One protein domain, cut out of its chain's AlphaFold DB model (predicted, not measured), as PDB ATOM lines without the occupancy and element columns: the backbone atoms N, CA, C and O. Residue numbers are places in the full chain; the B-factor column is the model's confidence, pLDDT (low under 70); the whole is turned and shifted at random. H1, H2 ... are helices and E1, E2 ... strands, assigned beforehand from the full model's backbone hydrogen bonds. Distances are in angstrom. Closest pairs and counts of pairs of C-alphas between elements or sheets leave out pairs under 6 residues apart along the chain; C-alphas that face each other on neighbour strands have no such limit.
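AT A GLANCE: This is residues 22 to 186 of the 186 residues of the protein "PDZ domain-containing protein" of Biomphalaria glabrata (UniProt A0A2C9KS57). A curled, strongly twisted sheet of four antiparallel strands, E1 E2 E6 E5, makes the body, with H2 on one face and H3 on the opposite face. A small hairpin, E3 and E4, lies beyond E5, and a long hairpin, E7 and E8, reaches away from the sheet as an arm. The printed part has 165 residues with eight named strands and three named helices, in the order E1 E2 E3 E4 H1 E5 H2 E6 E7 E8 H3. The class is mixed, helices and strands, with 78 residues, under half, in named elements. The whole is only just compact, close to loose, with a radius of gyration of the C-alphas of 18.4 A and spans of 61 by 41 by 26 A.

IN THESE COORDINATES: E1, residues 24 to 28, begins at C-alpha 24 (-10.723, -1.713, 50.666). E2, residues 32 to 44, is 35.1 A long and bends by 50 degrees at residue 40. E3 is residues 52 to 55 and E4 residues 69 to 73. H1, residues 78 to 82, precedes E5, residues 90 to 94. H2, residues 104 to 113, is 14.3 A long, and E6, residues 117 to 127, 30.3 A. E7, residues 150 to 156, and E8, residues 162 to 170, measure 19.2 A and 21.7 A. H3, residues 175 to 178, ends at C-alpha 178 (-3.243, 10.237, 53.207).

HOW THE PARTS SIT: E1 and E5 are the edge strands of the sheet. In the hairpin of E1 and E2, N 26 and O 34 are 2.8 A apart, within hydrogen-bond range. Between E2 and E6, N 39 and O 122 are 2.8 A apart; between E6 and E5, N 92 and O 121 are 2.8 A apart. H2 is on the sheet at a height of 9.7 A, slantwise to E5 at 46 degrees on the local plane; its closest C-alphas to E5 are Phe 110 and Val 94, 6.8 A. H3 is on the opposite face at a height of 6.3 A, over none of the strands; the closest C-alphas of H3 and E6 are Arg 178 and Val 126, 4.3 A. H1 only grazes the sheet with residues 78 to 82. In the hairpin of E3 and E4, N 53 and O 72 are 2.8 A apart; the closest C-alphas of E4 and E5 are Val 69 and Arg 90, 4.4 A. In the hairpin of E7 and E8, N 153 and O 166 are 2.8 A apart; E6 is apart from both strands. In H1 and H2 every O i to N i+4 pair is within hydrogen-bond range; H3 is too short for one.

THE WHOLE: The C-alphas farthest apart, Pro 63 and Gln 159, are 66.1 A apart. The printed part has no cut and ends at residue 186, the chain's last. The links E3 to E4 and E6 to E7 are long, 13 and 22 residues. Mean pLDDT of the printed part is 73.3; residues 22 to 34, 57 to 66, 128 to 146, 155 to 164 and 180 to 186 are under 70.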
ATOM      1  N   SER A  22     -16.285   3.036  53.141       41.06
ATOM      2  CA  SER A  22     -15.996   1.666  52.708       41.06
ATOM      3  C   SER A  22     -14.493   1.566  52.475       41.06
ATOM      4  O   SER A  22     -13.977   2.193  51.557       41.06
ATOM      5  N   SER A  23     -13.781   0.838  53.335       42.16
ATOM      6  CA  SER A  23     -12.328   0.658  53.238       42.16
ATOM      7  C   SER A  23     -12.016  -0.625  52.465       42.16
ATOM      8  O   SER A  23     -12.379  -1.709  52.924       42.16
ATOM      9  N   THR A  24     -11.325  -0.542  51.326       45.84
ATOM     10  CA  THR A  24     -10.723  -1.713  50.666       45.84
ATOM     11  C   THR A  24      -9.200  -1.589  50.700       45.84
ATOM     12  O   THR A  24      -8.626  -0.574  50.311       45.84
ATOM     13  N   SER A  25      -8.525  -2.607  51.240       43.38
ATOM     14  CA  SER A  25      -7.060  -2.661  51.333       43.38
ATOM     15  C   SER A  25      -6.479  -3.265  50.054       43.38
ATOM     16  O   SER A  25      -6.848  -4.377  49.676       43.38
ATOM     17  N   VAL A  26      -5.552  -2.568  49.402       48.47
ATOM     18  CA  VAL A  26      -4.800  -3.041  48.232       48.47
ATOM     19  C   VAL A  26      -3.295  -2.973  48.526       48.47
ATOM     20  O   VAL A  26      -2.807  -2.072  49.199       48.47
ATOM     21  N   LEU A  27      -2.527  -3.967  48.080       44.69
ATOM     22  CA  LEU A  27      -1.069  -3.967  48.250       44.69
ATOM     23  C   LEU A  27      -0.443  -3.085  47.164       44.69
ATOM     24  O   LEU A  27      -0.570  -3.382  45.977       44.69
ATOM     25  N   SER A  28       0.239  -2.006  47.555       44.84
ATOM     26  CA  SER A  28       1.018  -1.184  46.621       44.84
ATOM     27  C   SER A  28       2.340  -1.873  46.261       44.84
ATOM     28  O   SER A  28       2.904  -2.613  47.070       44.84
ATOM     29  N   ALA A  29       2.880  -1.574  45.072       41.72
ATOM     30  CA  ALA A  29       4.105  -2.150  44.494       41.72
ATOM     31  C   ALA A  29       5.369  -2.054  45.384       41.72
ATOM     32  O   ALA A  29       6.358  -2.731  45.121       41.72
ATOM     33  N   ASN A  30       5.325  -1.263  46.460       44.94
ATOM     34  CA  ASN A  30       6.406  -1.093  47.434       44.94
ATOM     35  C   ASN A  30       6.223  -1.924  48.721       44.94
ATOM     36  O   ASN A  30       6.813  -1.588  49.748       44.94
ATOM     37  N   ASN A  31       5.391  -2.975  48.703       45.31
ATOM     38  CA  ASN A  31       5.083  -3.802  49.880       45.31
ATOM     39  C   ASN A  31       4.465  -2.992  51.046       45.31
ATOM     40  O   ASN A  31       4.602  -3.345  52.217       45.31
ATOM     41  N   GLN A  32       3.813  -1.876  50.708       52.03
ATOM     42  CA  GLN A  32       3.064  -1.011  51.615       52.03
ATOM     43  C   GLN A  32       1.588  -1.395  51.501       52.03
ATOM     44  O   GLN A  32       1.056  -1.474  50.389       52.03
ATOM     45  N   VAL A  33       0.929  -1.631  52.633       56.25
ATOM     46  CA  VAL A  33      -0.529  -1.751  52.665       56.25
ATOM     47  C   VAL A  33      -1.069  -0.351  52.396       56.25
ATOM     48  O   VAL A  33      -0.817   0.574  53.165       56.25
ATOM     49  N   CYS A  34      -1.744  -0.151  51.271       60.41
ATOM     50  CA  CYS A  34      -2.555   1.039  51.084       60.41
ATOM     51  C   CYS A  34      -4.024   0.643  51.175       60.41
ATOM     52  O   CYS A  34      -4.414  -0.477  50.856       60.41
ATOM     53  N   HIS A  35      -4.854   1.540  51.674       73.19
ATOM     54  CA  HIS A  35      -6.294   1.370  51.596       73.19
ATOM     55  C   HIS A  35      -6.893   2.571  50.896       73.19
ATOM     56  O   HIS A  35      -6.387   3.687  51.020       73.19
ATOM     57  N   THR A  36      -7.967   2.348  50.157       76.31
ATOM     58  CA  THR A  36      -8.747   3.450  49.613       76.31
ATOM     59  C   THR A  36      -9.680   3.979  50.697       76.31
ATOM     60  O   THR A  36     -10.178   3.233  51.546       76.31
ATOM     61  N   GLU A  37      -9.887   5.288  50.711       82.56
ATOM     62  CA  GLU A  37     -10.949   5.918  51.485       82.56
ATOM     63  C   GLU A  37     -11.744   6.862  50.603       82.56
ATOM     64  O   GLU A  37     -11.212   7.475  49.677       82.56
ATOM     65  N   THR A  38     -13.020   7.008  50.941       85.69
ATOM     66  CA  THR A  38     -13.926   7.944  50.290       85.69
ATOM     67  C   THR A  38     -14.172   9.170  51.163       85.69
ATOM     68  O   THR A  38     -14.253   9.085  52.394       85.69
ATOM     69  N   LEU A  39     -14.304  10.335  50.533       87.38
ATOM     70  CA  LEU A  39     -14.652  11.589  51.190       87.38
ATOM     71  C   LEU A  39     -15.616  12.391  50.330       87.38
ATOM     72  O   LEU A  39     -15.402  12.579  49.136       87.38
ATOM     73  N   GLU A  40     -16.657  12.914  50.966       90.69
ATOM     74  CA  GLU A  40     -17.531  13.898  50.347       90.69
ATOM     75  C   GLU A  40     -16.937  15.302  50.516       90.69
ATOM     76  O   GLU A  40     -16.674  15.762  51.629       90.69
ATOM     77  N   VAL A  41     -16.719  15.988  49.399       89.44
ATOM     78  CA  VAL A  41     -16.149  17.331  49.346       89.44
ATOM     79  C   VAL A  41     -17.162  18.277  48.734       89.44
ATOM     80  O   VAL A  41     -17.601  18.101  47.600       89.44
ATOM     81  N   ILE A  42     -17.501  19.328  49.471       91.19
ATOM     82  CA  ILE A  42     -18.371  20.391  48.978       91.19
ATOM     83  C   ILE A  42     -17.487  21.520  48.459       91.19
ATOM     84  O   ILE A  42     -16.764  22.160  49.223       91.19
ATOM     85  N   LEU A  43     -17.564  21.776  47.158       89.44
ATOM     86  CA  LEU A  43     -16.899  22.886  46.499       89.44
ATOM     87  C   LEU A  43     -17.897  23.969  46.112       89.44
ATOM     88  O   LEU A  43     -19.000  23.695  45.636       89.44
ATOM     89  N   PHE A  44     -17.453  25.215  46.236       88.81
ATOM     90  CA  PHE A  44     -18.154  26.359  45.677       88.81
ATOM     91  C   PHE A  44     -17.414  26.824  44.432       88.81
ATOM     92  O   PHE A  44     -16.230  27.139  44.497       88.81
ATOM     93  N   ALA A  45     -18.088  26.811  43.287       85.25
ATOM     94  CA  ALA A  45     -17.496  27.247  42.036       85.25
ATOM     95  C   ALA A  45     -17.190  28.750  42.091       85.25
ATOM     96  O   ALA A  45     -18.073  29.565  42.356       85.25
ATOM     97  N   ASP A  46     -15.941  29.102  41.792       82.38
ATOM     98  CA  ASP A  46     -15.495  30.483  41.644       82.38
ATOM     99  C   ASP A  46     -15.863  31.011  40.235       82.38
ATOM    100  O   ASP A  46     -16.437  30.310  39.397       82.38
ATOM    101  N   HIS A  47     -15.458  32.243  39.916       77.88
ATOM    102  CA  HIS A  47     -15.594  32.849  38.581       77.88
ATOM    103  C   HIS A  47     -14.944  32.024  37.445       77.88
ATOM    104  O   HIS A  47     -15.303  32.190  36.282       77.88
ATOM    105  N   LYS A  48     -14.018  31.110  37.770       75.75
ATOM    106  CA  LYS A  48     -13.371  30.171  36.831       75.75
ATOM    107  C   LYS A  48     -13.960  28.752  36.868       75.75
ATOM    108  O   LYS A  48     -13.561  27.904  36.077       75.75
ATOM    109  N   GLY A  49     -14.929  28.481  37.744       84.56
ATOM    110  CA  GLY A  49     -15.463  27.142  38.008       84.56
ATOM    111  C   GLY A  49     -14.860  26.499  39.259       84.56
ATOM    112  O   GLY A  49     -14.467  27.190  40.196       84.56
ATOM    113  N   LEU A  50     -14.809  25.165  39.287       86.50
ATOM    114  CA  LEU A  50     -14.282  24.399  40.426       86.50
ATOM    115  C   LEU A  50     -12.738  24.388  40.468       86.50
ATOM    116  O   LEU A  50     -12.149  24.230  41.535       86.50
ATOM    117  N   GLY A  51     -12.106  24.603  39.306       86.88
ATOM    118  CA  GLY A  51     -10.657  24.717  39.104       86.88
ATOM    119  C   GLY A  51      -9.880  23.417  39.306       86.88
ATOM    120  O   GLY A  51      -8.806  23.395  39.897       86.88
ATOM    121  N   PHE A  52     -10.425  22.327  38.778       89.44
ATOM    122  CA  PHE A  52      -9.689  21.101  38.506       89.44
ATOM    123  C   PHE A  52     -10.125  20.536  37.152       89.44
ATOM    124  O   PHE A  52     -11.183  20.886  36.628       89.44
ATOM    125  N   THR A  53      -9.299  19.668  36.584       89.25
ATOM    126  CA  THR A  53      -9.594  18.930  35.352       89.25
ATOM    127  C   THR A  53      -9.762  17.455  35.660       89.25
ATOM    128  O   THR A  53      -9.157  16.946  36.603       89.25
ATOM    129  N   LEU A  54     -10.562  16.765  34.853       89.44
ATOM    130  CA  LEU A  54     -10.706  15.318  34.912       89.44
ATOM    131  C   LEU A  54      -9.956  14.660  33.751       89.44
ATOM    132  O   LEU A  54      -9.903  15.197  32.645       89.44
ATOM    133  N   LYS A  55      -9.384  13.488  34.009       86.38
ATOM    134  CA  LYS A  55      -8.713  12.619  33.046       86.38
ATOM    135  C   LYS A  55      -9.307  11.222  33.172       86.38
ATOM    136  O   LYS A  55      -9.512  10.729  34.279       86.38
ATOM    137  N   ASN A  56      -9.526  10.568  32.039       75.44
ATOM    138  CA  ASN A  56      -9.798   9.137  32.038       75.44
ATOM    139  C   ASN A  56      -8.483   8.379  32.179       75.44
ATOM    140  O   ASN A  56      -7.551   8.589  31.401       75.44
ATOM    141  N   VAL A  57      -8.418   7.473  33.151       65.19
ATOM    142  CA  VAL A  57      -7.353   6.473  33.216       65.19
ATOM    143  C   VAL A  57      -7.779   5.315  32.321       65.19
ATOM    144  O   VAL A  57      -8.445   4.378  32.746       65.19
ATOM    145  N   ALA A  58      -7.447   5.416  31.035       54.88
ATOM    146  CA  ALA A  58      -7.617   4.312  30.104       54.88
ATOM    147  C   ALA A  58      -6.481   3.303  30.331       54.88
ATOM    148  O   ALA A  58      -5.388   3.455  29.784       54.88
ATOM    149  N   LEU A  59      -6.714   2.283  31.162       52.66
ATOM    150  CA  LEU A  59      -5.856   1.100  31.169       52.66
ATOM    151  C   LEU A  59      -6.201   0.256  29.942       52.66
ATOM    152  O   LEU A  59      -7.360  -0.055  29.683       52.66
ATOM    153  N   THR A  60      -5.181  -0.109  29.175       44.50
ATOM    154  CA  THR A  60      -5.275  -0.749  27.854       44.50
ATOM    155  C   THR A  60      -5.830  -2.182  27.862       44.50
ATOM    156  O   THR A  60      -5.739  -2.869  26.848       44.50
ATOM    157  N   THR A  61      -6.409  -2.665  28.966       41.00
ATOM    158  CA  THR A  61      -6.722  -4.093  29.146       41.00
ATOM    159  C   THR A  61      -8.060  -4.409  29.816       41.00
ATOM    160  O   THR A  61      -8.200  -5.517  30.317       41.00
ATOM    161  N   SER A  62      -9.063  -3.518  29.819       43.28
ATOM    162  CA  SER A  62     -10.480  -3.875  30.072       43.28
ATOM    163  C   SER A  62     -11.423  -2.688  29.814       43.28
ATOM    164  O   SER A  62     -11.124  -1.595  30.291       43.28
ATOM    165  N   PRO A  63     -12.589  -2.869  29.159       46.31
ATOM    166  CA  PRO A  63     -13.613  -1.834  29.008       46.31
ATOM    167  C   PRO A  63     -14.490  -1.770  30.267       46.31
ATOM    168  O   PRO A  63     -15.713  -1.855  30.195       46.31
ATOM    169  N   LEU A  64     -13.861  -1.716  31.439       51.25
ATOM    170  CA  LEU A  64     -14.586  -1.497  32.678       51.25
ATOM    171  C   LEU A  64     -14.661   0.007  32.887       51.25
ATOM    172  O   LEU A  64     -13.668   0.719  32.773       51.25
ATOM    173  N   PHE A  65     -15.873   0.485  33.090       56.91
ATOM    174  CA  PHE A  65     -16.194   1.860  33.394       56.91
ATOM    175  C   PHE A  65     -15.445   2.284  34.670       56.91
ATOM    176  O   PHE A  65     -15.764   1.839  35.770       56.91
ATOM    177  N   TYR A  66     -14.361   3.050  34.507       68.50
ATOM    178  CA  TYR A  66     -13.543   3.535  35.618       68.50
ATOM    179  C   TYR A  66     -13.970   4.954  35.999       68.50
ATOM    180  O   TYR A  66     -14.184   5.777  35.103       68.50
ATOM    181  N   PRO A  67     -14.019   5.277  37.303       79.19
ATOM    182  CA  PRO A  67     -14.331   6.625  37.751       79.19
ATOM    183  C   PRO A  67     -13.308   7.630  37.193       79.19
ATOM    184  O   PRO A  67     -12.102   7.346  37.187       79.19
ATOM    185  N   PRO A  68     -13.749   8.816  36.734       87.00
ATOM    186  CA  PRO A  68     -12.842   9.829  36.216       87.00
ATOM    187  C   PRO A  68     -11.899  10.322  37.311       87.00
ATOM    188  O   PRO A  68     -12.289  10.519  38.461       87.00
ATOM    189  N   VAL A  69     -10.644  10.556  36.941       88.12
ATOM    190  CA  VAL A  69      -9.578  10.909  37.881       88.12
ATOM    191  C   VAL A  69      -9.259  12.391  37.786       88.12
ATOM    192  O   VAL A  69      -9.204  12.957  36.696       88.12
ATOM    193  N   VAL A  70      -8.999  13.040  38.914       89.81
ATOM    194  CA  VAL A  70      -8.536  14.424  38.966       89.81
ATOM    195  C   VAL A  70      -7.158  14.507  38.321       89.81
ATOM    196  O   VAL A  70      -6.185  13.905  38.767       89.81
ATOM    197  N   GLY A  71      -7.075  15.251  37.227       87.69
ATOM    198  CA  GLY A  71      -5.896  15.312  36.386       87.69
ATOM    199  C   GLY A  71      -4.941  16.449  36.708       87.69
ATOM    200  O   GLY A  71      -3.733  16.248  36.650       87.69
ATOM    201  N   PHE A  72      -5.474  17.639  36.954       87.50
ATOM    202  CA  PHE A  72      -4.721  18.837  37.319       87.50
ATOM    203  C   PHE A  72      -5.618  19.715  38.175       87.50
ATOM    204  O   PHE A  72      -6.768  19.946  37.794       87.50
ATOM    205  N   VAL A  73      -5.098  20.193  39.302       88.00
ATOM    206  CA  VAL A  73      -5.787  21.150  40.171       88.00
ATOM    207  C   VAL A  73      -5.182  22.525  39.920       88.00
ATOM    208  O   VAL A  73      -3.972  22.712  40.040       88.00
ATOM    209  N   GLU A  74      -6.014  23.487  39.532       86.69
ATOM    210  CA  GLU A  74      -5.549  24.830  39.208       86.69
ATOM    211  C   GLU A  74      -5.135  25.595  40.470       86.69
ATOM    212  O   GLU A  74      -5.879  25.599  41.458       86.69
ATOM    213  N   PRO A  75      -4.016  26.337  40.434       84.38
ATOM    214  CA  PRO A  75      -3.633  27.188  41.544       84.38
ATOM    215  C   PRO A  75      -4.659  28.282  41.838       84.38
ATOM    216  O   PRO A  75      -5.174  28.940  40.931       84.38
ATOM    217  N   ARG A  76      -4.892  28.539  43.125       82.62
ATOM    218  CA  ARG A  76      -5.863  29.495  43.681       82.62
ATOM    219  C   ARG A  76      -7.330  29.170  43.363       82.62
ATOM    220  O   ARG A  76      -8.184  30.046  43.522       82.62
ATOM    221  N   SER A  77      -7.628  27.944  42.937       86.94
ATOM    222  CA  SER A  77      -8.991  27.468  42.678       86.94
ATOM    223  C   SER A  77      -9.755  27.085  43.946       86.94
ATOM    224  O   SER A  77      -9.173  26.942  45.020       86.94
ATOM    225  N   ALA A  78     -11.065  26.867  43.818       86.38
ATOM    226  CA  ALA A  78     -11.884  26.298  44.884       86.38
ATOM    227  C   ALA A  78     -11.416  24.890  45.293       86.38
ATOM    228  O   ALA A  78     -11.341  24.592  46.485       86.38
ATOM    229  N   ALA A  79     -11.047  24.048  44.322       87.19
ATOM    230  CA  ALA A  79     -10.503  22.721  44.588       87.19
ATOM    231  C   ALA A  79      -9.178  22.780  45.356       87.19
ATOM    232  O   ALA A  79      -9.038  22.082  46.356       87.19
ATOM    233  N   GLU A  80      -8.250  23.663  44.976       84.56
ATOM    234  CA  GLU A  80      -6.995  23.843  45.720       84.56
ATOM    235  C   GLU A  80      -7.255  24.375  47.138       84.56
ATOM    236  O   GLU A  80      -6.739  23.834  48.115       84.56
ATOM    237  N   LYS A  81      -8.120  25.388  47.278       83.19
ATOM    238  CA  LYS A  81      -8.492  25.968  48.582       83.19
ATOM    239  C   LYS A  81      -9.141  24.948  49.520       83.19
ATOM    240  O   LYS A  81      -9.017  25.092  50.733       83.19
ATOM    241  N   SER A  82      -9.817  23.929  48.983       83.06
ATOM    242  CA  SER A  82     -10.380  22.844  49.796       83.06
ATOM    243  C   SER A  82      -9.288  22.077  50.562       83.06
ATOM    244  O   SER A  82      -9.514  21.616  51.686       83.06
ATOM    245  N   GLY A  83      -8.087  21.967  49.975       80.00
ATOM    246  CA  GLY A  83      -6.943  21.225  50.509       80.00
ATOM    247  C   GLY A  83      -7.140  19.706  50.570       80.00
ATOM    248  O   GLY A  83      -6.274  19.001  51.084       80.00
ATOM    249  N   VAL A  84      -8.277  19.201  50.083       83.19
ATOM    250  CA  VAL A  84      -8.636  17.777  50.126       83.19
ATOM    251  C   VAL A  84      -8.666  17.136  48.747       83.19
ATOM    252  O   VAL A  84      -8.442  15.936  48.673       83.19
ATOM    253  N   ILE A  85      -8.893  17.906  47.676       86.94
ATOM    254  CA  ILE A  85      -8.857  17.412  46.292       86.94
ATOM    255  C   ILE A  85      -7.447  17.547  45.733       86.94
ATOM    256  O   ILE A  85      -6.848  18.624  45.778       86.94
ATOM    257  N   GLN A  86      -6.931  16.460  45.178       85.44
ATOM    258  CA  GLN A  86      -5.587  16.364  44.629       85.44
ATOM    259  C   GLN A  86      -5.589  15.603  43.306       85.44
ATOM    260  O   GLN A  86      -6.499  14.841  42.988       85.44
ATOM    261  N   GLU A  87      -4.540  15.815  42.516       87.19
ATOM    262  CA  GLU A  87      -4.303  15.020  41.313       87.19
ATOM    263  C   GLU A  87      -4.147  13.537  41.668       87.19
ATOM    264  O   GLU A  87      -3.399  13.196  42.584       87.19
ATOM    265  N   GLY A  88      -4.826  12.669  40.921       83.56
ATOM    266  CA  GLY A  88      -4.894  11.232  41.189       83.56
ATOM    267  C   GLY A  88      -6.144  10.790  41.955       83.56
ATOM    268  O   GLY A  88      -6.418   9.593  41.988       83.56
ATOM    269  N   ASP A  89      -6.931  11.720  42.506       87.19
ATOM    270  CA  ASP A  89      -8.186  11.384  43.186       87.19
ATOM    271  C   ASP A  89      -9.232  10.883  42.198       87.19
ATOM    272  O   ASP A  89      -9.422  11.465  41.131       87.19
ATOM    273  N   ARG A  90      -9.948   9.822  42.557       89.06
ATOM    274  CA  ARG A  90     -11.013   9.250  41.729       89.06
ATOM    275  C   ARG A  90     -12.337   9.894  42.114       89.06
ATOM    276  O   ARG A  90     -12.717   9.858  43.276       89.06
ATOM    277  N   ILE A  91     -13.049  10.494  41.168       90.00
ATOM    278  CA  ILE A  91     -14.401  11.002  41.414       90.00
ATOM    279  C   ILE A  91     -15.367   9.836  41.239       90.00
ATOM    280  O   ILE A  91     -15.505   9.312  40.136       90.00
ATOM    281  N   LEU A  92     -16.007   9.423  42.330       88.44
ATOM    282  CA  LEU A  92     -17.014   8.363  42.344       88.44
ATOM    283  C   LEU A  92     -18.419   8.898  42.070       88.44
ATOM    284  O   LEU A  92     -19.204   8.210  41.427       88.44
ATOM    285  N   ALA A  93     -18.731  10.112  42.538       90.38
ATOM    286  CA  ALA A  93     -20.023  10.748  42.299       90.38
ATOM    287  C   ALA A  93     -19.937  12.282  42.263       90.38
ATOM    288  O   ALA A  93     -19.107  12.895  42.941       90.38
ATOM    289  N   VAL A  94     -20.847  12.907  41.515       91.88
ATOM    290  CA  VAL A  94     -21.049  14.362  41.439       91.88
ATOM    291  C   VAL A  94     -22.501  14.670  41.789       91.88
ATOM    292  O   VAL A  94     -23.415  14.202  41.123       91.88
ATOM    293  N   ASN A  95     -22.734  15.453  42.839       88.88
ATOM    294  CA  ASN A  95     -24.058  15.768  43.387       88.88
ATOM    295  C   ASN A  95     -24.926  14.526  43.667       88.88
ATOM    296  O   ASN A  95     -26.143  14.564  43.500       88.88
ATOM    297  N   GLY A  96     -24.302  13.420  44.084       87.00
ATOM    298  CA  GLY A  96     -24.985  12.143  44.314       87.00
ATOM    299  C   GLY A  96     -25.284  11.339  43.043       87.00
ATOM    300  O   GLY A  96     -25.931  10.302  43.133       87.00
ATOM    301  N   VAL A  97     -24.822  11.792  41.872       89.56
ATOM    302  CA  VAL A  97     -24.860  11.023  40.622       89.56
ATOM    303  C   VAL A  97     -23.549  10.268  40.468       89.56
ATOM    304  O   VAL A  97     -22.498  10.898  40.343       89.56
ATOM    305  N   ASP A  98     -23.611   8.939  40.450       88.19
ATOM    306  CA  ASP A  98     -22.432   8.094  40.259       88.19
ATOM    307  C   ASP A  98     -21.783   8.338  38.893       88.19
ATOM    308  O   ASP A  98     -22.443   8.392  37.851       88.19
ATOM    309  N   THR A  99     -20.461   8.482  38.914       86.25
ATOM    310  CA  THR A  99     -19.634   8.786  37.745       86.25
ATOM    311  C   THR A  99     -18.861   7.586  37.223       86.25
ATOM    312  O   THR A  99     -18.222   7.708  36.184       86.25
ATOM    313  N   THR A 100     -18.933   6.439  37.904       78.69
ATOM    314  CA  THR A 100     -18.276   5.191  37.492       78.69
ATOM    315  C   THR A 100     -18.696   4.792  36.081       78.69
ATOM    316  O   THR A 100     -17.830   4.663  35.230       78.69
ATOM    317  N   ASP A 101     -20.004   4.736  35.804       78.00
ATOM    318  CA  ASP A 101     -20.578   4.327  34.509       78.00
ATOM    319  C   ASP A 101     -20.815   5.492  33.534       78.00
ATOM    320  O   ASP A 101     -21.597   5.382  32.586       78.00
ATOM    321  N   ARG A 102     -20.180   6.644  33.775       80.94
ATOM    322  CA  ARG A 102     -20.396   7.867  32.994       80.94
ATOM    323  C   ARG A 102     -19.177   8.226  32.172       80.94
ATOM    324  O   ARG A 102     -18.031   8.022  32.562       80.94
ATOM    325  N   THR A 103     -19.435   8.817  31.015       84.44
ATOM    326  CA  THR A 103     -18.375   9.370  30.180       84.44
ATOM    327  C   THR A 103     -17.792  10.625  30.821       84.44
ATOM    328  O   THR A 103     -18.472  11.390  31.506       84.44
ATOM    329  N   LEU A 104     -16.514  10.890  30.547       84.81
ATOM    330  CA  LEU A 104     -15.827  12.095  31.016       84.81
ATOM    331  C   LEU A 104     -16.577  13.383  30.631       84.81
ATOM    332  O   LEU A 104     -16.556  14.366  31.370       84.81
ATOM    333  N   GLU A 105     -17.228  13.383  29.469       86.88
ATOM    334  CA  GLU A 105     -18.015  14.507  28.965       86.88
ATOM    335  C   GLU A 105     -19.276  14.740  29.802       86.88
ATOM    336  O   GLU A 105     -19.501  15.872  30.231       86.88
ATOM    337  N   GLU A 106     -20.041  13.687  30.111       87.88
ATOM    338  CA  GLU A 106     -21.205  13.763  31.007       87.88
ATOM    339  C   GLU A 106     -20.806  14.259  32.398       87.88
ATOM    340  O   GLU A 106     -21.438  15.153  32.954       87.88
ATOM    341  N   VAL A 107     -19.708  13.742  32.954       88.12
ATOM    342  CA  VAL A 107     -19.243  14.167  34.280       88.12
ATOM    343  C   VAL A 107     -18.826  15.636  34.269       88.12
ATOM    344  O   VAL A 107     -19.218  16.403  35.147       88.12
ATOM    345  N   ASN A 108     -18.094  16.073  33.242       88.56
ATOM    346  CA  ASN A 108     -17.767  17.487  33.066       88.56
ATOM    347  C   ASN A 108     -19.016  18.359  32.888       88.56
ATOM    348  O   ASN A 108     -19.017  19.508  33.336       88.56
ATOM    349  N   HIS A 109     -20.063  17.840  32.244       89.19
ATOM    350  CA  HIS A 109     -21.346  18.522  32.137       89.19
ATOM    351  C   HIS A 109     -21.975  18.713  33.521       89.19
ATOM    352  O   HIS A 109     -22.230  19.855  33.905       89.19
ATOM    353  N   PHE A 110     -22.075  17.653  34.330       89.50
ATOM    354  CA  PHE A 110     -22.586  17.747  35.701       89.50
ATOM    355  C   PHE A 110     -21.790  18.738  36.553       89.50
ATOM    356  O   PHE A 110     -22.382  19.570  37.237       89.50
ATOM    357  N   LEU A 111     -20.455  18.736  36.476       88.44
ATOM    358  CA  LEU A 111     -19.614  19.704  37.196       88.44
ATOM    359  C   LEU A 111     -19.901  21.162  36.799       88.44
ATOM    360  O   LEU A 111     -19.795  22.071  37.627       88.44
ATOM    361  N   ARG A 112     -20.237  21.406  35.527       86.31
ATOM    362  CA  ARG A 112     -20.582  22.742  35.016       86.31
ATOM    363  C   ARG A 112     -21.993  23.164  35.415       86.31
ATOM    364  O   ARG A 112     -22.171  24.339  35.730       86.31
ATOM    365  N   GLU A 113     -22.947  22.237  35.431       88.00
ATOM    366  CA  GLU A 113     -24.325  22.488  35.868       88.00
ATOM    367  C   GLU A 113     -24.444  22.666  37.387       88.00
ATOM    368  O   GLU A 113     -25.261  23.448  37.859       88.00
ATOM    369  N   SER A 114     -23.567  22.028  38.162       83.81
ATOM    370  CA  SER A 114     -23.540  22.072  39.633       83.81
ATOM    371  C   SER A 114     -23.100  23.421  40.225       83.81
ATOM    372  O   SER A 114     -22.629  23.486  41.356       83.81
ATOM    373  N   ARG A 115     -23.168  24.530  39.485       82.38
ATOM    374  CA  ARG A 115     -22.777  25.855  39.994       82.38
ATOM    375  C   ARG A 115     -23.958  26.513  40.719       82.38
ATOM    376  O   ARG A 115     -25.082  26.421  40.242       82.38
ATOM    377  N   PRO A 116     -23.731  27.220  41.841       86.06
ATOM    378  CA  PRO A 116     -22.438  27.549  42.444       86.06
ATOM    379  C   PRO A 116     -21.921  26.505  43.446       86.06
ATOM    380  O   PRO A 116     -20.820  26.686  43.948       86.06
ATOM    381  N   ARG A 117     -22.676  25.448  43.766       89.81
ATOM    382  CA  ARG A 117     -22.334  24.456  44.801       89.81
ATOM    383  C   ARG A 117     -22.309  23.045  44.216       89.81
ATOM    384  O   ARG A 117     -23.354  22.515  43.853       89.81
ATOM    385  N   CYS A 118     -21.141  22.416  44.243       90.69
ATOM    386  CA  CYS A 118     -20.922  21.059  43.762       90.69
ATOM    387  C   CYS A 118     -20.464  20.156  44.911       90.69
ATOM    388  O   CYS A 118     -19.570  20.519  45.673       90.69
ATOM    389  N   VAL A 119     -21.090  18.994  45.048       91.38
ATOM    390  CA  VAL A 119     -20.747  17.961  46.027       91.38
ATOM    391  C   VAL A 119     -20.058  16.828  45.283       91.38
ATOM    392  O   VAL A 119     -20.620  16.284  44.341       91.38
ATOM    393  N   LEU A 120     -18.840  16.484  45.672       91.56
ATOM    394  CA  LEU A 120     -18.040  15.452  45.024       91.56
ATOM    395  C   LEU A 120     -17.791  14.326  46.008       91.56
ATOM    396  O   LEU A 120     -17.267  14.577  47.087       91.56
ATOM    397  N   LEU A 121     -18.106  13.096  45.627       90.88
ATOM    398  CA  LEU A 121     -17.609  11.926  46.332       90.88
ATOM    399  C   LEU A 121     -16.286  11.535  45.687       90.88
ATOM    400  O   LEU A 121     -16.266  11.089  44.540       90.88
ATOM    401  N   ILE A 122     -15.190  11.744  46.406       90.25
ATOM    402  CA  ILE A 122     -13.848  11.393  45.945       90.25
ATOM    403  C   ILE A 122     -13.360  10.139  46.654       90.25
ATOM    404  O   ILE A 122     -13.686   9.922  47.816       90.25
ATOM    405  N   GLU A 123     -12.544   9.349  45.974       87.25
ATOM    406  CA  GLU A 123     -11.777   8.250  46.538       87.25
ATOM    407  C   GLU A 123     -10.284   8.549  46.390       87.25
ATOM    408  O   GLU A 123      -9.817   8.958  45.322       87.25
ATOM    409  N   PHE A 124      -9.537   8.354  47.471       84.12
ATOM    410  CA  PHE A 124      -8.097   8.567  47.520       84.12
ATOM    411  C   PHE A 124      -7.396   7.397  48.202       84.12
ATOM    412  O   PHE A 124      -7.951   6.725  49.072       84.12
ATOM    413  N   ASP A 125      -6.142   7.189  47.817       79.56
ATOM    414  CA  ASP A 125      -5.292   6.164  48.405       79.56
ATOM    415  C   ASP A 125      -4.639   6.704  49.686       79.56
ATOM    416  O   ASP A 125      -3.997   7.759  49.692       79.56
ATOM    417  N   VAL A 126      -4.799   5.968  50.782       73.81
ATOM    418  CA  VAL A 126      -4.115   6.199  52.054       73.81
ATOM    419  C   VAL A 126      -3.011   5.169  52.184       73.81
ATOM    420  O   VAL A 126      -3.248   3.962  52.140       73.81
ATOM    421  N   THR A 127      -1.786   5.649  52.346       70.00
ATOM    422  CA  THR A 127      -0.645   4.780  52.626       70.00
ATOM    423  C   THR A 127      -0.633   4.470  54.117       70.00
ATOM    424  O   THR A 127      -0.558   5.396  54.928       70.00
ATOM    425  N   GLU A 128      -0.681   3.192  54.504       63.72
ATOM    426  CA  GLU A 128      -0.385   2.809  55.884       63.72
ATOM    427  C   GLU A 128       1.122   2.920  56.106       63.72
ATOM    428  O   GLU A 128       1.890   1.974  55.923       63.72
ATOM    429  N   SER A 129       1.568   4.113  56.485       54.47
ATOM    430  CA  SER A 129       2.933   4.285  56.953       54.47
ATOM    431  C   SER A 129       3.039   3.639  58.328       54.47
ATOM    432  O   SER A 129       2.388   4.080  59.277       54.47
ATOM    433  N   VAL A 130       3.873   2.602  58.444       53.12
ATOM    434  CA  VAL A 130       4.251   2.009  59.732       53.12
ATOM    435  C   VAL A 130       4.894   3.107  60.572       53.12
ATOM    436  O   VAL A 130       6.065   3.442  60.398       53.12
ATOM    437  N   THR A 131       4.110   3.720  61.452       57.03
ATOM    438  CA  THR A 131       4.620   4.707  62.394       57.03
ATOM    439  C   THR A 131       5.276   3.927  63.531       57.03
ATOM    440  O   THR A 131       4.592   3.143  64.195       57.03
ATOM    441  N   PRO A 132       6.593   4.069  63.767       55.38
ATOM    442  CA  PRO A 132       7.211   3.437  64.924       55.38
ATOM    443  C   PRO A 132       6.559   3.980  66.203       55.38
ATOM    444  O   PRO A 132       6.291   5.175  66.313       55.38
ATOM    445  N   SER A 133       6.316   3.106  67.181       56.31
ATOM    446  CA  SER A 133       5.628   3.443  68.438       56.31
ATOM    447  C   SER A 133       6.361   4.483  69.299       56.31
ATOM    448  O   SER A 133       5.776   5.034  70.229       56.31
ATOM    449  N   SER A 134       7.640   4.748  69.019       58.22
ATOM    450  CA  SER A 134       8.465   5.732  69.723       58.22
ATOM    451  C   SER A 134       9.628   6.212  68.852       58.22
ATOM    452  O   SER A 134      10.210   5.414  68.118       58.22
ATOM    453  N   GLY A 135      10.021   7.481  68.996       63.03
ATOM    454  CA  GLY A 135      11.195   8.068  68.341       63.03
ATOM    455  C   GLY A 135      10.876   9.337  67.547       63.03
ATOM    456  O   GLY A 135       9.717   9.692  67.349       63.03
ATOM    457  N   VAL A 136      11.919  10.037  67.096       66.62
ATOM    458  CA  VAL A 136      11.776  11.172  66.173       66.62
ATOM    459  C   VAL A 136      11.700  10.620  64.756       66.62
ATOM    460  O   VAL A 136      12.657  10.016  64.275       66.62
ATOM    461  N   TYR A 137      10.571  10.834  64.082       67.88
ATOM    462  CA  TYR A 137      10.381  10.423  62.696       67.88
ATOM    463  C   TYR A 137      10.234  11.643  61.787       67.88
ATOM    464  O   TYR A 137       9.445  12.550  62.053       67.88
ATOM    465  N   ILE A 138      11.007  11.665  60.701       68.44
ATOM    466  CA  ILE A 138      10.942  12.735  59.707       68.44
ATOM    467  C   ILE A 138       9.857  12.374  58.696       68.44
ATOM    468  O   ILE A 138      10.082  11.596  57.772       68.44
ATOM    469  N   VAL A 139       8.685  12.986  58.844       66.94
ATOM    470  CA  VAL A 139       7.630  12.913  57.833       66.94
ATOM    471  C   VAL A 139       7.914  13.945  56.745       66.94
ATOM    472  O   VAL A 139       7.945  15.150  56.998       66.94
ATOM    473  N   ARG A 140       8.079  13.482  55.505       63.03
ATOM    474  CA  ARG A 140       8.171  14.359  54.333       63.03
ATOM    475  C   ARG A 140       6.807  14.462  53.673       63.03
ATOM    476  O   ARG A 140       6.418  13.596  52.900       63.03
ATOM    477  N   LEU A 141       6.096  15.541  53.967       64.88
ATOM    478  CA  LEU A 141       4.857  15.868  53.273       64.88
ATOM    479  C   LEU A 141       5.199  16.502  51.926       64.88
ATOM    480  O   LEU A 141       5.940  17.487  51.867       64.88
ATOM    481  N   GLY A 142       4.664  15.945  50.839       57.34
ATOM    482  CA  GLY A 142       4.702  16.607  49.542       57.34
ATOM    483  C   GLY A 142       3.915  17.911  49.630       57.34
ATOM    484  O   GLY A 142       2.690  17.886  49.704       57.34
ATOM    485  N   LYS A 143       4.605  19.057  49.664       49.25
ATOM    486  CA  LYS A 143       3.961  20.375  49.685       49.25
ATOM    487  C   LYS A 143       3.371  20.662  48.305       49.25
ATOM    488  O   LYS A 143       3.997  21.325  47.481       49.25
ATOM    489  N   ARG A 144       2.175  20.140  48.052       54.41
ATOM    490  CA  ARG A 144       1.323  20.564  46.942       54.41
ATOM    491  C   ARG A 144       0.424  21.671  47.489       54.41
ATOM    492  O   ARG A 144      -0.145  21.516  48.561       54.41
ATOM    493  N   SER A 145       0.464  22.825  46.833       55.53
ATOM    494  CA  SER A 145      -0.137  24.102  47.229       55.53
ATOM    495  C   SER A 145      -1.437  23.954  48.037       55.53
ATOM    496  O   SER A 145      -2.457  23.532  47.509       55.53
ATOM    497  N   GLY A 146      -1.375  24.272  49.332       60.75
ATOM    498  CA  GLY A 146      -2.467  24.065  50.284       60.75
ATOM    499  C   GLY A 146      -1.946  23.897  51.714       60.75
ATOM    500  O   GLY A 146      -0.735  23.806  51.941       60.75
ATOM    501  N   ASP A 147      -2.861  23.889  52.681       70.19
ATOM    502  CA  ASP A 147      -2.571  23.454  54.049       70.19
ATOM    503  C   ASP A 147      -2.307  21.938  54.050       70.19
ATOM    504  O   ASP A 147      -3.009  21.179  53.381       70.19
ATOM    505  N   THR A 148      -1.304  21.477  54.801       72.25
ATOM    506  CA  THR A 148      -1.024  20.039  54.946       72.25
ATOM    507  C   THR A 148      -2.132  19.308  55.701       72.25
ATOM    508  O   THR A 148      -2.175  18.078  55.676       72.25
ATOM    509  N   GLY A 149      -3.033  20.066  56.336       75.25
ATOM    510  CA  GLY A 149      -4.176  19.579  57.095       75.25
ATOM    511  C   GLY A 149      -3.817  19.189  58.519       75.25
ATOM    512  O   GLY A 149      -4.544  18.408  59.124       75.25
ATOM    513  N   ILE A 150      -2.697  19.709  59.028       78.81
ATOM    514  CA  ILE A 150      -2.179  19.452  60.370       78.81
ATOM    515  C   ILE A 150      -2.454  20.672  61.237       78.81
ATOM    516  O   ILE A 150      -1.954  21.761  60.960       78.81
ATOM    517  N   THR A 151      -3.158  20.469  62.342       79.75
ATOM    518  CA  THR A 151      -3.284  21.490  63.380       79.75
ATOM    519  C   THR A 151      -2.208  21.256  64.429       79.75
ATOM    520  O   THR A 151      -2.171  20.208  65.064       79.75
ATOM    521  N   ILE A 152      -1.310  22.227  64.611       81.19
ATOM    522  CA  ILE A 152      -0.277  22.182  65.652       81.19
ATOM    523  C   ILE A 152      -0.751  23.026  66.834       81.19
ATOM    524  O   ILE A 152      -0.964  24.231  66.695       81.19
ATOM    525  N   SER A 153      -0.873  22.409  68.005       78.62
ATOM    526  CA  SER A 153      -1.191  23.087  69.260       78.62
ATOM    527  C   SER A 153       0.028  23.132  70.174       78.62
ATOM    528  O   SER A 153       0.835  22.207  70.227       78.62
ATOM    529  N   GLY A 154       0.172  24.242  70.896       73.94
ATOM    530  CA  GLY A 154       1.185  24.402  71.933       73.94
ATOM    531  C   GLY A 154       0.541  24.389  73.308       73.94
ATOM    532  O   GLY A 154      -0.453  25.083  73.520       73.94
ATOM    533  N   SER A 155       1.115  23.640  74.246       59.59
ATOM    534  CA  SER A 155       0.784  23.810  75.661       59.59
ATOM    535  C   SER A 155       1.695  24.891  76.246       59.59
ATOM    536  O   SER A 155       2.918  24.739  76.230       59.59
ATOM    537  N   LEU A 156       1.121  26.006  76.715       59.00
ATOM    538  CA  LEU A 156       1.853  26.953  77.557       59.00
ATOM    539  C   LEU A 156       1.869  26.397  78.975       59.00
ATOM    540  O   LEU A 156       0.810  26.194  79.573       59.00
ATOM    541  N   ASN A 157       3.058  26.192  79.531       57.94
ATOM    542  CA  ASN A 157       3.155  25.856  80.939       57.94
ATOM    543  C   ASN A 157       2.931  27.119  81.794       57.94
ATOM    544  O   ASN A 157       3.155  28.240  81.327       57.94
ATOM    545  N   LYS A 158       2.500  26.969  83.057       59.81
ATOM    546  CA  LYS A 158       2.133  28.087  83.970       59.81
ATOM    547  C   LYS A 158       3.262  29.103  84.253       59.81
ATOM    548  O   LYS A 158       3.034  30.082  84.953       59.81
ATOM    549  N   GLN A 159       4.460  28.879  83.717       61.69
ATOM    550  CA  GLN A 159       5.653  29.721  83.851       61.69
ATOM    551  C   GLN A 159       6.044  30.456  82.553       61.69
ATOM    552  O   GLN A 159       7.075  31.119  82.520       61.69
ATOM    553  N   GLY A 160       5.234  30.386  81.489       56.50
ATOM    554  CA  GLY A 160       5.480  31.124  80.240       56.50
ATOM    555  C   GLY A 160       6.525  30.492  79.311       56.50
ATOM    556  O   GLY A 160       6.814  31.050  78.253       56.50
ATOM    557  N   THR A 161       7.059  29.317  79.656       58.97
ATOM    558  CA  THR A 161       7.905  28.509  78.772       58.97
ATOM    559  C   THR A 161       7.037  27.656  77.842       58.97
ATOM    560  O   THR A 161       6.029  27.061  78.237       58.97
ATOM    561  N   LYS A 162       7.377  27.673  76.550       58.16
ATOM    562  CA  LYS A 162       6.646  26.999  75.470       58.16
ATOM    563  C   LYS A 162       7.067  25.524  75.444       58.16
ATOM    564  O   LYS A 162       8.009  25.178  74.742       58.16
ATOM    565  N   ASP A 163       6.409  24.690  76.247       62.19
ATOM    566  CA  ASP A 163       6.966  23.389  76.652       62.19
ATOM    567  C   ASP A 163       6.838  22.260  75.624       62.19
ATOM    568  O   ASP A 163       7.683  21.373  75.599       62.19
ATOM    569  N   ALA A 164       5.844  22.272  74.739       64.56
ATOM    570  CA  ALA A 164       5.796  21.317  73.634       64.56
ATOM    571  C   ALA A 164       4.793  21.763  72.570       64.56
ATOM    572  O   ALA A 164       3.686  22.202  72.893       64.56
ATOM    573  N   LEU A 165       5.178  21.617  71.301       76.75
ATOM    574  CA  LEU A 165       4.252  21.634  70.174       76.75
ATOM    575  C   LEU A 165       3.873  20.188  69.864       76.75
ATOM    576  O   LEU A 165       4.750  19.352  69.663       76.75
ATOM    577  N   TYR A 166       2.581  19.905  69.820       77.25
ATOM    578  CA  TYR A 166       2.046  18.620  69.395       77.25
ATOM    579  C   TYR A 166       1.023  18.846  68.290       77.25
ATOM    580  O   TYR A 166       0.449  19.928  68.158       77.25
ATOM    581  N   ILE A 167       0.805  17.828  67.471       76.69
ATOM    582  CA  ILE A 167      -0.253  17.866  66.471       76.69
ATOM    583  C   ILE A 167      -1.547  17.500  67.189       76.69
ATOM    584  O   ILE A 167      -1.662  16.408  67.740       76.69
ATOM    585  N   SER A 168      -2.474  18.446  67.254       77.75
ATOM    586  CA  SER A 168      -3.751  18.287  67.947       77.75
ATOM    587  C   SER A 168      -4.818  17.657  67.072       77.75
ATOM    588  O   SER A 168      -5.689  16.974  67.599       77.75
ATOM    589  N   ASP A 169      -4.759  17.891  65.761       78.69
ATOM    590  CA  ASP A 169      -5.756  17.376  64.835       78.69
ATOM    591  C   ASP A 169      -5.190  17.191  63.426       78.69
ATOM    592  O   ASP A 169      -4.304  17.939  62.994       78.69
ATOM    593  N   VAL A 170      -5.746  16.218  62.703       79.06
ATOM    594  CA  VAL A 170      -5.502  16.030  61.272       79.06
ATOM    595  C   VAL A 170      -6.806  15.926  60.512       79.06
ATOM    596  O   VAL A 170      -7.637  15.049  60.731       79.06
ATOM    597  N   ARG A 171      -6.950  16.827  59.543       80.50
ATOM    598  CA  ARG A 171      -8.131  16.913  58.691       80.50
ATOM    599  C   ARG A 171      -8.216  15.687  57.783       80.50
ATOM    600  O   ARG A 171      -7.273  15.399  57.041       80.50
ATOM    601  N   ARG A 172      -9.366  15.007  57.770       78.75
ATOM    602  CA  ARG A 172      -9.633  13.890  56.847       78.75
ATOM    603  C   ARG A 172      -9.489  14.320  55.385       78.75
ATOM    604  O   ARG A 172      -9.856  15.435  55.022       78.75
ATOM    605  N   GLY A 173      -8.927  13.433  54.564       74.69
ATOM    606  CA  GLY A 173      -8.642  13.674  53.141       74.69
ATOM    607  C   GLY A 173      -7.477  14.623  52.849       74.69
ATOM    608  O   GLY A 173      -7.096  14.768  51.686       74.69
ATOM    609  N   SER A 174      -6.881  15.244  53.873       79.50
ATOM    610  CA  SER A 174      -5.689  16.079  53.711       79.50
ATOM    611  C   SER A 174      -4.457  15.267  53.317       79.50
ATOM    612  O   SER A 174      -4.427  14.040  53.438       79.50
ATOM    613  N   VAL A 175      -3.400  15.969  52.903       78.00
ATOM    614  CA  VAL A 175      -2.091  15.355  52.659       78.00
ATOM    615  C   VAL A 175      -1.656  14.561  53.893       78.00
ATOM    616  O   VAL A 175      -1.356  13.383  53.774       78.00
ATOM    617  N   ALA A 176      -1.707  15.135  55.095       77.00
ATOM    618  CA  ALA A 176      -1.272  14.428  56.298       77.00
ATOM    619  C   ALA A 176      -2.084  13.158  56.613       77.00
ATOM    620  O   ALA A 176      -1.507  12.164  57.059       77.00
ATOM    621  N   HIS A 177      -3.392  13.163  56.336       78.50
ATOM    622  CA  HIS A 177      -4.255  11.986  56.495       78.50
ATOM    623  C   HIS A 177      -3.856  10.857  55.537       78.50
ATOM    624  O   HIS A 177      -3.677   9.716  55.953       78.50
ATOM    625  N   ARG A 178      -3.622  11.193  54.264       76.38
ATOM    626  CA  ARG A 178      -3.243  10.237  53.207       76.38
ATOM    627  C   ARG A 178      -1.897   9.553  53.444       76.38
ATOM    628  O   ARG A 178      -1.686   8.442  52.969       76.38
ATOM    629  N   TYR A 179      -0.993  10.192  54.184       72.25
ATOM    630  CA  TYR A 179       0.301   9.611  54.549       72.25
ATOM    631  C   TYR A 179       0.233   8.677  55.775       72.25
ATOM    632  O   TYR A 179       1.272   8.168  56.196       72.25
ATOM    633  N   GLY A 180      -0.949   8.437  56.358       65.56
ATOM    634  CA  GLY A 180      -1.126   7.471  57.450       65.56
ATOM    635  C   GLY A 180      -0.498   7.907  58.775       65.56
ATOM    636  O   GLY A 180      -0.175   7.074  59.613       65.56
ATOM    637  N   ILE A 181      -0.313   9.215  58.977       61.28
ATOM    638  CA  ILE A 181       0.418   9.765  60.133       61.28
ATOM    639  C   ILE A 181      -0.382   9.599  61.444       61.28
ATOM    640  O   ILE A 181       0.182   9.713  62.526       61.28
ATOM    641  N   TYR A 182      -1.679   9.269  61.366       59.03
ATOM    642  CA  TYR A 182      -2.571   9.145  62.524       59.03
ATOM    643  C   TYR A 182      -3.388   7.851  62.494       59.03
ATOM    644  O   TYR A 182      -4.610   7.872  62.390       59.03
ATOM    645  N   LYS A 183      -2.719   6.705  62.642       48.38
ATOM    646  CA  LYS A 183      -3.347   5.512  63.233       48.38
ATOM    647  C   LYS A 183      -2.703   5.247  64.588       48.38
ATOM    648  O   LYS A 183      -1.794   4.437  64.687       48.38
ATOM    649  N   ASN A 184      -3.144   5.951  65.632       36.44
ATOM    650  CA  ASN A 184      -2.937   5.495  67.009       36.44
ATOM    651  C   ASN A 184      -3.994   6.068  67.972       36.44
ATOM    652  O   ASN A 184      -3.996   7.258  68.263       36.44
ATOM    653  N   ASN A 185      -4.834   5.150  68.465       34.91
ATOM    654  CA  ASN A 185      -5.591   5.137  69.725       34.91
ATOM    655  C   ASN A 185      -6.541   6.307  70.050       34.91
ATOM    656  O   ASN A 185      -6.157   7.272  70.711       34.91
ATOM    657  N   LEU A 186      -7.825   6.103  69.734       35.81
ATOM    658  CA  LEU A 186      -8.915   6.381  70.679       35.81
ATOM    659  C   LEU A 186      -9.484   5.050  71.173       35.81
ATOM    660  O   LEU A 186      -9.659   4.155  70.314       35.81
TER     661      LEU A 186